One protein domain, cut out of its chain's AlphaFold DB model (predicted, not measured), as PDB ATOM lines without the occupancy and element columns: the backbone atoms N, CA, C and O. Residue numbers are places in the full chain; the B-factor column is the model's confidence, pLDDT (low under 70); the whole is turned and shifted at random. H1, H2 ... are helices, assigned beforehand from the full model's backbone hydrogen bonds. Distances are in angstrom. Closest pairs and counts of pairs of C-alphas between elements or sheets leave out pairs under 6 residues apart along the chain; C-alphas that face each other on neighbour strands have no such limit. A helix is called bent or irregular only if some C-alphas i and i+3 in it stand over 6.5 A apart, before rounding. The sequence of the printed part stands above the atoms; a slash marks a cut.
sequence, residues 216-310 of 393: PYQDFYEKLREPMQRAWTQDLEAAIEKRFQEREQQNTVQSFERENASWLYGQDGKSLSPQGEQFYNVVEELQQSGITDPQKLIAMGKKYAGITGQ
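What this domain is: This is residues 216 to 310 of the 393 residues of an uncharacterized protein of Planctomicrobium piriforme (UniProt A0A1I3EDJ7). One very long helix, H1, sticks out as an arm with its residues 216 to 247, while its last part joins a small compact head in which the chain folds back through H2 and then turns again into H3. The arm makes the length of the whole. The printed part has 95 residues with three named helices, H1, H2 and H3 in that order, and no named strand; the class is all helix. The whole is extended, with a radius of gyration of the C-alphas of 22.0 A and spans of 71 by 28 by 21 A.

Where its parts are: H1, residues 216 to 264, runs 65.2 A from C-alpha 216 at (-30.449, -40.839, -5.116) to C-alpha 264 at (31.220, -44.113, 15.840). It has a kink of 47 degrees near residue 258 and is irregular, with C-alphas 259 and 262 8.0 A apart. H2, residues 274 to 288, measures 21.3 A. H3, residues 294 to 304, measures 15.0 A and ends at C-alpha 304 at (25.156, -46.555, 29.148).

How they stand to each other: H1 touches H2 with residues 263 to 264 alone; the closest C-alphas, those of Leu 264 and Gly 276, are 4.2 A apart. These two form a helical hairpin, opposite ways at a shallow tilt of 30 degrees. H1 touches H3 with residues 249 to 253 alone, closest at the C-alphas of Gln 249 and Pro 294, 6.6 A, the same way at a shallow tilt of 28 degrees. H2 and H3 touch, closest at the C-alphas of Val 283 and Gly 301, 5.2 A, opposite ways at a steep tilt of 58 degrees. Every O i to N i+4 pair is within hydrogen-bond range in H2 and H3, and 41 of 45 are in H1.

The domain as a whole: The C-alphas farthest apart, those of Pro 216 and Gln 267, are 71.7 A apart. Without the free stretch, the body of 63 residues spans 33 by 24 by 22 A. The printed part has no cut; the link from H1 to H2 is short and that from H2 to H3 is tight. The mean pLDDT of the printed part is 82.0, and residues 308 to 310 are under 70.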
ATOM      1  N   PRO A 216     -30.858 -40.403  -6.446       78.06
ATOM      2  CA  PRO A 216     -30.449 -40.839  -5.116       78.06
ATOM      3  C   PRO A 216     -28.934 -40.731  -4.939       78.06
ATOM      4  O   PRO A 216     -28.464 -40.357  -3.872       78.06
ATOM      5  N   TYR A 217     -28.157 -40.988  -5.995       74.81
ATOM      6  CA  TYR A 217     -26.701 -40.888  -5.950       74.81
ATOM      7  C   TYR A 217     -26.224 -39.469  -5.670       74.81
ATOM      8  O   TYR A 217     -25.261 -39.290  -4.930       74.81
ATOM      9  N   GLN A 218     -26.897 -38.470  -6.243       80.44
ATOM     10  CA  GLN A 218     -26.565 -37.074  -6.004       80.44
ATOM     11  C   GLN A 218     -26.912 -36.679  -4.566       80.44
ATOM     12  O   GLN A 218     -26.056 -36.137  -3.875       80.44
ATOM     13  N   ASP A 219     -28.100 -37.043  -4.082       79.81
ATOM     14  CA  ASP A 219     -28.531 -36.737  -2.712       79.81
ATOM     15  C   ASP A 219     -27.646 -37.420  -1.659       79.81
ATOM     16  O   ASP A 219     -27.292 -36.819  -0.641       79.81
ATOM     17  N   PHE A 220     -27.257 -38.679  -1.894       78.50
ATOM     18  CA  PHE A 220     -26.302 -39.384  -1.041       78.50
ATOM     19  C   PHE A 220     -24.927 -38.726  -1.097       78.50
ATOM     20  O   PHE A 220     -24.330 -38.491  -0.050       78.50
ATOM     21  N   TYR A 221     -24.426 -38.404  -2.289       79.12
ATOM     22  CA  TYR A 221     -23.119 -37.776  -2.450       79.12
ATOM     23  C   TYR A 221     -23.057 -36.405  -1.774       79.12
ATOM     24  O   TYR A 221     -22.116 -36.141  -1.033       79.12
ATOM     25  N   GLU A 222     -24.060 -35.549  -1.970       85.06
ATOM     26  CA  GLU A 222     -24.120 -34.213  -1.372       85.06
ATOM     27  C   GLU A 222     -24.079 -34.276   0.157       85.06
ATOM     28  O   GLU A 222     -23.330 -33.519   0.779       85.06
ATOM     29  N   LYS A 223     -24.802 -35.231   0.752       83.25
ATOM     30  CA  LYS A 223     -24.806 -35.452   2.203       83.25
ATOM     31  C   LYS A 223     -23.532 -36.130   2.699       83.25
ATOM     32  O   LYS A 223     -23.060 -35.820   3.780       83.25
ATOM     33  N   LEU A 224     -22.926 -37.037   1.939       81.06
ATOM     34  CA  LEU A 224     -21.676 -37.695   2.342       81.06
ATOM     35  C   LEU A 224     -20.445 -36.801   2.147       81.06
ATOM     36  O   LEU A 224     -19.414 -37.028   2.779       81.06
ATOM     37  N   ARG A 225     -20.523 -35.790   1.280       82.00
ATOM     38  CA  ARG A 225     -19.376 -34.967   0.888       82.00
ATOM     39  C   ARG A 225     -18.700 -34.298   2.078       82.00
ATOM     40  O   ARG A 225     -17.483 -34.356   2.180       82.00
ATOM     41  N   GLU A 226     -19.463 -33.661   2.956       80.50
ATOM     42  CA  GLU A 226     -18.902 -32.946   4.105       80.50
ATOM     43  C   GLU A 226     -18.192 -33.876   5.106       80.50
ATOM     44  O   GLU A 226     -17.026 -33.612   5.411       80.50
ATOM     45  N   PRO A 227     -18.805 -34.976   5.595       80.19
ATOM     46  CA  PRO A 227     -18.103 -35.893   6.486       80.19
ATOM     47  C   PRO A 227     -16.880 -36.531   5.820       80.19
ATOM     48  O   PRO A 227     -15.845 -36.651   6.471       80.19
ATOM     49  N   MET A 228     -16.955 -36.874   4.528       74.38
ATOM     50  CA  MET A 228     -15.794 -37.389   3.792       74.38
ATOM     51  C   MET A 228     -14.671 -36.355   3.689       74.38
ATOM     52  O   MET A 228     -13.520 -36.691   3.934       74.38
ATOM     53  N   GLN A 229     -14.987 -35.095   3.381       82.62
ATOM     54  CA  GLN A 229     -13.990 -34.023   3.330       82.62
ATOM     55  C   GLN A 229     -13.302 -33.826   4.680       82.62
ATOM     56  O   GLN A 229     -12.082 -33.710   4.719       82.62
ATOM     57  N   ARG A 230     -14.055 -33.841   5.785       79.50
ATOM     58  CA  ARG A 230     -13.472 -33.721   7.128       79.50
ATOM     59  C   ARG A 230     -12.578 -34.905   7.473       79.50
ATOM     60  O   ARG A 230     -11.478 -34.686   7.969       79.50
ATOM     61  N   ALA A 231     -13.023 -36.127   7.181       71.69
ATOM     62  CA  ALA A 231     -12.215 -37.326   7.385       71.69
ATOM     63  C   ALA A 231     -10.916 -37.261   6.567       71.69
ATOM     64  O   ALA A 231      -9.836 -37.463   7.108       71.69
ATOM     65  N   TRP A 232     -10.996 -36.866   5.293       73.62
ATOM     66  CA  TRP A 232      -9.813 -36.694   4.452       73.62
ATOM     67  C   TRP A 232      -8.866 -35.611   4.958       73.62
ATOM     68  O   TRP A 232      -7.658 -35.817   4.916       73.62
ATOM     69  N   THR A 233      -9.374 -34.478   5.444       80.81
ATOM     70  CA  THR A 233      -8.526 -33.443   6.048       80.81
ATOM     71  C   THR A 233      -7.809 -33.977   7.286       80.81
ATOM     72  O   THR A 233      -6.600 -33.803   7.392       80.81
ATOM     73  N   GLN A 234      -8.511 -34.686   8.172       76.69
ATOM     74  CA  GLN A 234      -7.910 -35.294   9.364       76.69
ATOM     75  C   GLN A 234      -6.847 -36.341   9.007       76.69
ATOM     76  O   GLN A 234      -5.753 -36.328   9.570       76.69
ATOM     77  N   ASP A 235      -7.131 -37.210   8.037       72.31
ATOM     78  CA  ASP A 235      -6.181 -38.215   7.558       72.31
ATOM     79  C   ASP A 235      -4.942 -37.565   6.933       72.31
ATOM     80  O   ASP A 235      -3.814 -38.020   7.134       72.31
ATOM     81  N   LEU A 236      -5.138 -36.480   6.182       78.38
ATOM     82  CA  LEU A 236      -4.067 -35.738   5.531       78.38
ATOM     83  C   LEU A 236      -3.196 -35.003   6.556       78.38
ATOM     84  O   LEU A 236      -1.973 -35.063   6.452       78.38
ATOM     85  N   GLU A 237      -3.793 -34.382   7.572       79.94
ATOM     86  CA  GLU A 237      -3.071 -33.789   8.704       79.94
ATOM     87  C   GLU A 237      -2.254 -34.843   9.459       79.94
ATOM     88  O   GLU A 237      -1.058 -34.651   9.682       79.94
ATOM     89  N   ALA A 238      -2.849 -35.997   9.769       76.56
ATOM     90  CA  ALA A 238      -2.155 -37.097  10.433       76.56
ATOM     91  C   ALA A 238      -0.998 -37.654   9.584       76.56
ATOM     92  O   ALA A 238       0.078 -37.959  10.104       76.56
ATOM     93  N   ALA A 239      -1.188 -37.767   8.268       75.06
ATOM     94  CA  ALA A 239      -0.151 -38.222   7.349       75.06
ATOM     95  C   ALA A 239       1.000 -37.211   7.223       75.06
ATOM     96  O   ALA A 239       2.165 -37.618   7.169       75.06
ATOM     97  N   ILE A 240       0.694 -35.910   7.181       80.25
ATOM     98  CA  ILE A 240       1.703 -34.842   7.165       80.25
ATOM     99  C   ILE A 240       2.497 -34.851   8.468       80.25
ATOM    100  O   ILE A 240       3.726 -34.867   8.412       80.25
ATOM    101  N   GLU A 241       1.820 -34.902   9.614       81.25
ATOM    102  CA  GLU A 241       2.454 -34.944  10.933       81.25
ATOM    103  C   GLU A 241       3.390 -36.151  11.051       81.25
ATOM    104  O   GLU A 241       4.562 -36.011  11.396       81.25
ATOM    105  N   LYS A 242       2.922 -37.336  10.641       77.19
ATOM    106  CA  LYS A 242       3.748 -38.546  10.622       77.19
ATOM    107  C   LYS A 242       4.997 -38.378   9.754       77.19
ATOM    108  O   LYS A 242       6.094 -38.720  10.188       77.19
ATOM    109  N   ARG A 243       4.861 -37.828   8.543       75.75
ATOM    110  CA  ARG A 243       6.013 -37.577   7.660       75.75
ATOM    111  C   ARG A 243       6.977 -36.549   8.240       75.75
ATOM    112  O   ARG A 243       8.185 -36.674   8.040       75.75
ATOM    113  N   PHE A 244       6.462 -35.528   8.918       82.06
ATOM    114  CA  PHE A 244       7.291 -34.523   9.567       82.06
ATOM    115  C   PHE A 244       8.113 -35.153  10.693       82.06
ATOM    116  O   PHE A 244       9.331 -34.985  10.715       82.06
ATOM    117  N   GLN A 245       7.482 -35.977  11.531       76.94
ATOM    118  CA  GLN A 245       8.161 -36.736  12.580       76.94
ATOM    119  C   GLN A 245       9.214 -37.689  12.005       76.94
ATOM    120  O   GLN A 245      10.352 -37.680  12.461       76.94
ATOM    121  N   GLU A 246       8.896 -38.466  10.967       79.31
ATOM    122  CA  GLU A 246       9.867 -39.358  10.314       79.31
ATOM    123  C   GLU A 246      11.084 -38.587   9.777       79.31
ATOM    124  O   GLU A 246      12.227 -39.016   9.954       79.31
ATOM    125  N   ARG A 247      10.862 -37.417   9.164       80.75
ATOM    126  CA  ARG A 247      11.938 -36.548   8.670       80.75
ATOM    127  C   ARG A 247      12.776 -35.973   9.810       80.75
ATOM    128  O   ARG A 247      14.000 -35.945   9.704       80.75
ATOM    129  N   GLU A 248      12.150 -35.510  10.886       82.56
ATOM    130  CA  GLU A 248      12.851 -34.964  12.051       82.56
ATOM    131  C   GLU A 248      13.708 -36.033  12.742       82.56
ATOM    132  O   GLU A 248      14.865 -35.780  13.093       82.56
ATOM    133  N   GLN A 249      13.192 -37.260  12.843       81.19
ATOM    134  CA  GLN A 249      13.937 -38.411  13.348       81.19
ATOM    135  C   GLN A 249      15.140 -38.735  12.456       81.19
ATOM    136  O   GLN A 249      16.257 -38.848  12.962       81.19
ATOM    137  N   GLN A 250      14.957 -38.813  11.132       81.31
ATOM    138  CA  GLN A 250      16.065 -39.038  10.195       81.31
ATOM    139  C   GLN A 250      17.127 -37.938  10.286       81.31
ATOM    140  O   GLN A 250      18.319 -38.241  10.327       81.31
ATOM    141  N   ASN A 251      16.715 -36.672  10.369       85.00
ATOM    142  CA  ASN A 251      17.632 -35.543  10.517       85.00
ATOM    143  C   ASN A 251      18.417 -35.618  11.830       85.00
ATOM    144  O   ASN A 251      19.619 -35.366  11.826       85.00
ATOM    145  N   THR A 252      17.761 -35.998  12.930       81.69
ATOM    146  CA  THR A 252      18.395 -36.181  14.244       81.69
ATOM    147  C   THR A 252      19.445 -37.292  14.210       81.69
ATOM    148  O   THR A 252      20.537 -37.137  14.750       81.69
ATOM    149  N   VAL A 253      19.143 -38.413  13.553       84.88
ATOM    150  CA  VAL A 253      20.091 -39.527  13.406       84.88
ATOM    151  C   VAL A 253      21.267 -39.118  12.519       84.88
ATOM    152  O   VAL A 253      22.415 -39.351  12.886       84.88
ATOM    153  N   GLN A 254      21.011 -38.454  11.390       83.25
ATOM    154  CA  GLN A 254      22.070 -38.004  10.483       83.25
ATOM    155  C   GLN A 254      22.978 -36.939  11.109       83.25
ATOM    156  O   GLN A 254      24.194 -36.983  10.910       83.25
ATOM    157  N   SER A 255      22.417 -35.970  11.844       85.06
ATOM    158  CA  SER A 255      23.216 -34.960  12.546       85.06
ATOM    159  C   SER A 255      24.069 -35.615  13.622       85.06
ATOM    160  O   SER A 255      25.274 -35.374  13.674       85.06
ATOM    161  N   PHE A 256      23.481 -36.532  14.394       87.44
ATOM    162  CA  PHE A 256      24.202 -37.315  15.379       87.44
ATOM    163  C   PHE A 256      25.356 -38.099  14.752       87.44
ATOM    164  O   PHE A 256      26.488 -37.968  15.212       87.44
ATOM    165  N   GLU A 257      25.109 -38.879  13.699       87.25
ATOM    166  CA  GLU A 257      26.152 -39.659  13.028       87.25
ATOM    167  C   GLU A 257      27.281 -38.769  12.514       87.25
ATOM    168  O   GLU A 257      28.449 -39.103  12.689       87.25
ATOM    169  N   ARG A 258      26.949 -37.617  11.924       85.62
ATOM    170  CA  ARG A 258      27.940 -36.675  11.398       85.62
ATOM    171  C   ARG A 258      28.799 -36.066  12.502       85.62
ATOM    172  O   ARG A 258      30.014 -35.995  12.357       85.62
ATOM    173  N   GLU A 259      28.181 -35.638  13.598       86.81
ATOM    174  CA  GLU A 259      28.874 -35.035  14.743       86.81
ATOM    175  C   GLU A 259      29.743 -36.039  15.507       86.81
ATOM    176  O   GLU A 259      30.718 -35.660  16.152       86.81
ATOM    177  N   ASN A 260      29.384 -37.321  15.449       86.31
ATOM    178  CA  ASN A 260      29.983 -38.385  16.249       86.31
ATOM    179  C   ASN A 260      30.781 -39.391  15.402       86.31
ATOM    180  O   ASN A 260      31.269 -40.387  15.931       86.31
ATOM    181  N   ALA A 261      30.959 -39.124  14.105       86.50
ATOM    182  CA  ALA A 261      31.577 -40.041  13.149       86.50
ATOM    183  C   ALA A 261      32.966 -40.534  13.586       86.50
ATOM    184  O   ALA A 261      33.312 -41.682  13.328       86.50
ATOM    185  N   SER A 262      33.741 -39.683  14.267       87.06
ATOM    186  CA  SER A 262      35.122 -39.966  14.680       87.06
ATOM    187  C   SER A 262      35.261 -41.100  15.693       87.06
ATOM    188  O   SER A 262      36.285 -41.779  15.694       87.06
ATOM    189  N   TRP A 263      34.266 -41.293  16.562       86.69
ATOM    190  CA  TRP A 263      34.238 -42.403  17.514       86.69
ATOM    191  C   TRP A 263      33.216 -43.464  17.120       86.69
ATOM    192  O   TRP A 263      33.335 -44.598  17.568       86.69
ATOM    193  N   LEU A 264      32.221 -43.145  16.289       86.38
ATOM    194  CA  LEU A 264      31.220 -44.113  15.840       86.38
ATOM    195  C   LEU A 264      31.806 -45.088  14.805       86.38
ATOM    196  O   LEU A 264      31.545 -46.289  14.867       86.38
ATOM    197  N   TYR A 265      32.634 -44.582  13.889       89.75
ATOM    198  CA  TYR A 265      33.214 -45.350  12.789       89.75
ATOM    199  C   TYR A 265      34.725 -45.543  12.958       89.75
ATOM    200  O   TYR A 265      35.419 -44.718  13.554       89.75
ATOM    201  N   GLY A 266      35.244 -46.657  12.441       85.44
ATOM    202  CA  GLY A 266      36.675 -46.915  12.314       85.44
ATOM    203  C   GLY A 266      37.342 -45.990  11.286       85.44
ATOM    204  O   GLY A 266      36.683 -45.235  10.573       85.44
ATOM    205  N   GLN A 267      38.674 -46.061  11.171       79.00
ATOM    206  CA  GLN A 267      39.438 -45.239  10.211       79.00
ATOM    207  C   GLN A 267      39.041 -45.472   8.744       79.00
ATOM    208  O   GLN A 267      39.289 -44.625   7.890       79.00
ATOM    209  N   ASP A 268      38.436 -46.619   8.451       77.88
ATOM    210  CA  ASP A 268      37.915 -46.986   7.139       77.88
ATOM    211  C   ASP A 268      36.549 -46.345   6.825       77.88
ATOM    212  O   ASP A 268      36.071 -46.464   5.695       77.88
ATOM    213  N   GLY A 269      35.910 -45.689   7.804       73.50
ATOM    214  CA  GLY A 269      34.601 -45.038   7.679       73.50
ATOM    215  C   GLY A 269      33.445 -45.999   7.381       73.50
ATOM    216  O   GLY A 269      32.342 -45.553   7.069       73.50
ATOM    217  N   LYS A 270      33.705 -47.310   7.425       76.81
ATOM    218  CA  LYS A 270      32.778 -48.378   7.025       76.81
ATOM    219  C   LYS A 270      32.590 -49.428   8.109       76.81
ATOM    220  O   LYS A 270      31.530 -50.045   8.150       76.81
ATOM    221  N   SER A 271      33.585 -49.636   8.965       85.94
ATOM    222  CA  SER A 271      33.453 -50.465  10.158       85.94
ATOM    223  C   SER A 271      33.014 -49.615  11.348       85.94
ATOM    224  O   SER A 271      33.311 -48.420  11.422       85.94
ATOM    225  N   LEU A 272      32.284 -50.221  12.280       86.56
ATOM    226  CA  LEU A 272      32.039 -49.598  13.575       86.56
ATOM    227  C   LEU A 272      33.339 -49.620  14.375       86.56
ATOM    228  O   LEU A 272      34.078 -50.603  14.356       86.56
ATOM    229  N   SER A 273      33.633 -48.530  15.078       90.56
ATOM    230  CA  SER A 273      34.714 -48.573  16.063       90.56
ATOM    231  C   SER A 273      34.290 -49.463  17.249       90.56
ATOM    232  O   SER A 273      33.092 -49.671  17.446       90.56
ATOM    233  N   PRO A 274      35.213 -49.908  18.121       89.12
ATOM    234  CA  PRO A 274      34.842 -50.619  19.349       89.12
ATOM    235  C   PRO A 274      33.853 -49.841  20.237       89.12
ATOM    236  O   PRO A 274      33.007 -50.429  20.904       89.12
ATOM    237  N   GLN A 275      33.940 -48.505  20.235       87.25
ATOM    238  CA  GLN A 275      32.998 -47.631  20.944       87.25
ATOM    239  C   GLN A 275      31.672 -47.503  20.189       87.25
ATOM    240  O   GLN A 275      30.612 -47.466  20.812       87.25
ATOM    241  N   GLY A 276      31.725 -47.486  18.854       87.62
ATOM    242  CA  GLY A 276      30.551 -47.595  17.997       87.62
ATOM    243  C   GLY A 276      29.772 -48.874  18.296       87.62
ATOM    244  O   GLY A 276      28.605 -48.797  18.654       87.62
ATOM    245  N   GLU A 277      30.416 -50.041  18.251       89.00
ATOM    246  CA  GLU A 277      29.786 -51.338  18.536       89.00
ATOM    247  C   GLU A 277      29.102 -51.368  19.909       89.00
ATOM    248  O   GLU A 277      27.951 -51.788  20.015       89.00
ATOM    249  N   GLN A 278      29.761 -50.863  20.958       88.31
ATOM    250  CA  GLN A 278      29.159 -50.768  22.292       88.31
ATOM    251  C   GLN A 278      27.919 -49.873  22.310       88.31
ATOM    252  O   GLN A 278      26.905 -50.242  22.900       88.31
ATOM    253  N   PHE A 279      27.973 -48.718  21.645       90.50
ATOM    254  CA  PHE A 279      26.822 -47.831  21.524       90.50
ATOM    255  C   PHE A 279      25.649 -48.509  20.807       90.50
ATOM    256  O   PHE A 279      24.526 -48.443  21.299       90.50
ATOM    257  N   TYR A 280      25.901 -49.196  19.691       88.44
ATOM    258  CA  TYR A 280      24.857 -49.904  18.947       88.44
ATOM    259  C   TYR A 280      24.215 -51.027  19.762       88.44
ATOM    260  O   TYR A 280      22.991 -51.094  19.813       88.44
ATOM    261  N   ASN A 281      25.013 -51.842  20.457       89.56
ATOM    262  CA  ASN A 281      24.497 -52.924  21.303       89.56
ATOM    263  C   ASN A 281      23.581 -52.388  22.414       89.56
ATOM    264  O   ASN A 281      22.517 -52.941  22.676       89.56
ATOM    265  N   VAL A 282      23.967 -51.272  23.039       88.88
ATOM    266  CA  VAL A 282      23.156 -50.611  24.067       88.88
ATOM    267  C   VAL A 282      21.879 -50.016  23.472       88.88
ATOM    268  O   VAL A 282      20.814 -50.119  24.075       88.88
ATOM    269  N   VAL A 283      21.951 -49.376  22.301       88.06
ATOM    270  CA  VAL A 283      20.763 -48.835  21.623       88.06
ATOM    271  C   VAL A 283      19.789 -49.956  21.254       88.06
ATOM    272  O   VAL A 283      18.587 -49.786  21.444       88.06
ATOM    273  N   GLU A 284      20.288 -51.101  20.789       87.38
ATOM    274  CA  GLU A 284      19.473 -52.284  20.503       87.38
ATOM    275  C   GLU A 284      18.806 -52.836  21.775       87.38
ATOM    276  O   GLU A 284      17.604 -53.094  21.774       87.38
ATOM    277  N   GLU A 285      19.532 -52.933  22.892       88.19
ATOM    278  CA  GLU A 285      18.970 -53.358  24.184       88.19
ATOM    279  C   GLU A 285      17.882 -52.388  24.686       88.19
ATOM    280  O   GLU A 285      16.808 -52.801  25.132       88.19
ATOM    281  N   LEU A 286      18.112 -51.079  24.556       86.62
ATOM    282  CA  LEU A 286      17.127 -50.059  24.920       86.62
ATOM    283  C   LEU A 286      15.878 -50.130  24.031       86.62
ATOM    284  O   LEU A 286      14.764 -49.966  24.537       86.62
ATOM    285  N   GLN A 287      16.033 -50.428  22.742       85.44
ATOM    286  CA  GLN A 287      14.902 -50.680  21.847       85.44
ATOM    287  C   GLN A 287      14.121 -51.927  22.262       85.44
ATOM    288  O   GLN A 287      12.893 -51.871  22.346       85.44
ATOM    289  N   GLN A 288      14.806 -53.022  22.607       87.38
ATOM    290  CA  GLN A 288      14.168 -54.237  23.126       87.38
ATOM    291  C   GLN A 288      13.418 -53.982  24.446       87.38
ATOM    292  O   GLN A 288      12.404 -54.623  24.712       87.38
ATOM    293  N   SER A 289      13.854 -52.998  25.240       84.81
ATOM    294  CA  SER A 289      13.155 -52.551  26.454       84.81
ATOM    295  C   SER A 289      11.924 -51.659  26.197       84.81
ATOM    296  O   SER A 289      11.243 -51.264  27.144       84.81
ATOM    297  N   GLY A 290      11.614 -51.352  24.932       82.50
ATOM    298  CA  GLY A 290      10.438 -50.580  24.518       82.50
ATOM    299  C   GLY A 290      10.679 -49.081  24.326       82.50
ATOM    300  O   GLY A 290       9.721 -48.328  24.138       82.50
ATOM    301  N   ILE A 291      11.930 -48.615  24.359       84.75
ATOM    302  CA  ILE A 291      12.264 -47.213  24.084       84.75
ATOM    303  C   ILE A 291      12.409 -47.030  22.571       84.75
ATOM    304  O   ILE A 291      13.332 -47.559  21.965       84.75
ATOM    305  N   THR A 292      11.509 -46.265  21.958       79.56
ATOM    306  CA  THR A 292      11.476 -46.061  20.494       79.56
ATOM    307  C   THR A 292      11.839 -44.645  20.054       79.56
ATOM    308  O   THR A 292      12.127 -44.421  18.883       79.56
ATOM    309  N   ASP A 293      11.853 -43.685  20.981       82.19
ATOM    310  CA  ASP A 293      12.207 -42.293  20.700       82.19
ATOM    311  C   ASP A 293      13.718 -42.173  20.405       82.19
ATOM    312  O   ASP A 293      14.535 -42.445  21.296       82.19
ATOM    313  N   PRO A 294      14.121 -41.751  19.190       79.81
ATOM    314  CA  PRO A 294      15.522 -41.712  18.789       79.81
ATOM    315  C   PRO A 294      16.359 -40.746  19.626       79.81
ATOM    316  O   PRO A 294      17.524 -41.043  19.885       79.81
ATOM    317  N   GLN A 295      15.802 -39.635  20.121       84.00
ATOM    318  CA  GLN A 295      16.560 -38.726  20.989       84.00
ATOM    319  C   GLN A 295      16.869 -39.378  22.336       84.00
ATOM    320  O   GLN A 295      17.996 -39.288  22.832       84.00
ATOM    321  N   LYS A 296      15.896 -40.092  22.914       85.06
ATOM    322  CA  LYS A 296      16.100 -40.846  24.158       85.06
ATOM    323  C   LYS A 296      17.056 -42.009  23.961       85.06
ATOM    324  O   LYS A 296      17.931 -42.192  24.804       85.06
ATOM    325  N   LEU A 297      16.939 -42.746  22.858       84.75
ATOM    326  CA  LEU A 297      17.862 -43.827  22.510       84.75
ATOM    327  C   LEU A 297      19.293 -43.320  22.374       84.75
ATOM    328  O   LEU A 297      20.200 -43.896  22.959       84.75
ATOM    329  N   ILE A 298      19.492 -42.206  21.675       85.44
ATOM    330  CA  ILE A 298      20.803 -41.576  21.529       85.44
ATOM    331  C   ILE A 298      21.358 -41.134  22.892       85.44
ATOM    332  O   ILE A 298      22.512 -41.423  23.220       85.44
ATOM    333  N   ALA A 299      20.552 -40.447  23.704       85.25
ATOM    334  CA  ALA A 299      20.980 -39.924  24.998       85.25
ATOM    335  C   ALA A 299      21.298 -41.042  26.006       85.25
ATOM    336  O   ALA A 299      22.339 -41.015  26.669       85.25
ATOM    337  N   MET A 300      20.422 -42.042  26.113       83.69
ATOM    338  CA  MET A 300      20.606 -43.195  26.994       83.69
ATOM    339  C   MET A 300      21.711 -44.111  26.471       83.69
ATOM    340  O   MET A 300      22.551 -44.535  27.259       83.69
ATOM    341  N   GLY A 301      21.785 -44.325  25.158       86.06
ATOM    342  CA  GLY A 301      22.848 -45.074  24.494       86.06
ATOM    343  C   GLY A 301      24.225 -44.512  24.821       86.06
ATOM    344  O   GLY A 301      25.087 -45.239  25.309       86.06
ATOM    345  N   LYS A 302      24.411 -43.192  24.683       85.81
ATOM    346  CA  LYS A 302      25.654 -42.508  25.078       85.81
ATOM    347  C   LYS A 302      25.982 -42.711  26.557       85.81
ATOM    348  O   LYS A 302      27.127 -42.993  26.903       85.81
ATOM    349  N   LYS A 303      24.977 -42.582  27.427       87.00
ATOM    350  CA  LYS A 303      25.137 -42.716  28.880       87.00
ATOM    351  C   LYS A 303      25.564 -44.130  29.288       87.00
ATOM    352  O   LYS A 303      26.490 -44.266  30.082       87.00
ATOM    353  N   TYR A 304      24.899 -45.160  28.775       84.81
ATOM    354  CA  TYR A 304      25.156 -46.555  29.148       84.81
ATOM    355  C   TYR A 304      26.386 -47.142  28.453       84.81
ATOM    356  O   TYR A 304      27.092 -47.934  29.066       84.81
ATOM    357  N   ALA A 305      26.714 -46.689  27.239       83.31
ATOM    358  CA  ALA A 305      27.977 -47.027  26.579       83.31
ATOM    359  C   ALA A 305      29.198 -46.314  27.202       83.31
ATOM    360  O   ALA A 305      30.318 -46.484  26.733       83.31
ATOM    361  N   GLY A 306      29.006 -45.493  28.245       80.44
ATOM    362  CA  GLY A 306      30.097 -44.799  28.935       80.44
ATOM    363  C   GLY A 306      30.764 -43.702  28.098       80.44
ATOM    364  O   GLY A 306      31.908 -43.334  28.360       80.44
ATOM    365  N   ILE A 307      30.065 -43.164  27.096       77.94
ATOM    366  CA  ILE A 307      30.588 -42.145  26.183       77.94
ATOM    367  C   ILE A 307      30.383 -40.772  26.826       77.94
ATOM    368  O   ILE A 307      29.403 -40.066  26.581       77.94
ATOM    369  N   THR A 308      31.309 -40.389  27.699       60.34
ATOM    370  CA  THR A 308      31.311 -39.076  28.349       60.34
ATOM    371  C   THR A 308      32.161 -38.073  27.573       60.34
ATOM    372  O   THR A 308      33.384 -38.174  27.558       60.34
ATOM    373  N   GLY A 309      31.508 -37.068  26.980       58.84
ATOM    374  CA  GLY A 309      32.110 -35.756  26.713       58.84
ATOM    375  C   GLY A 309      33.328 -35.713  25.786       58.84
ATOM    376  O   GLY A 309      34.233 -34.920  26.033       58.84
ATOM    377  N   GLN A 310      33.370 -36.506  24.714       52.78
ATOM    378  CA  GLN A 310      34.281 -36.189  23.613       52.78
ATOM    379  C   GLN A 310      33.733 -34.958  22.882       52.78
ATOM    380  O   GLN A 310      32.651 -35.001  22.300       52.78
TER     381      GLN A 310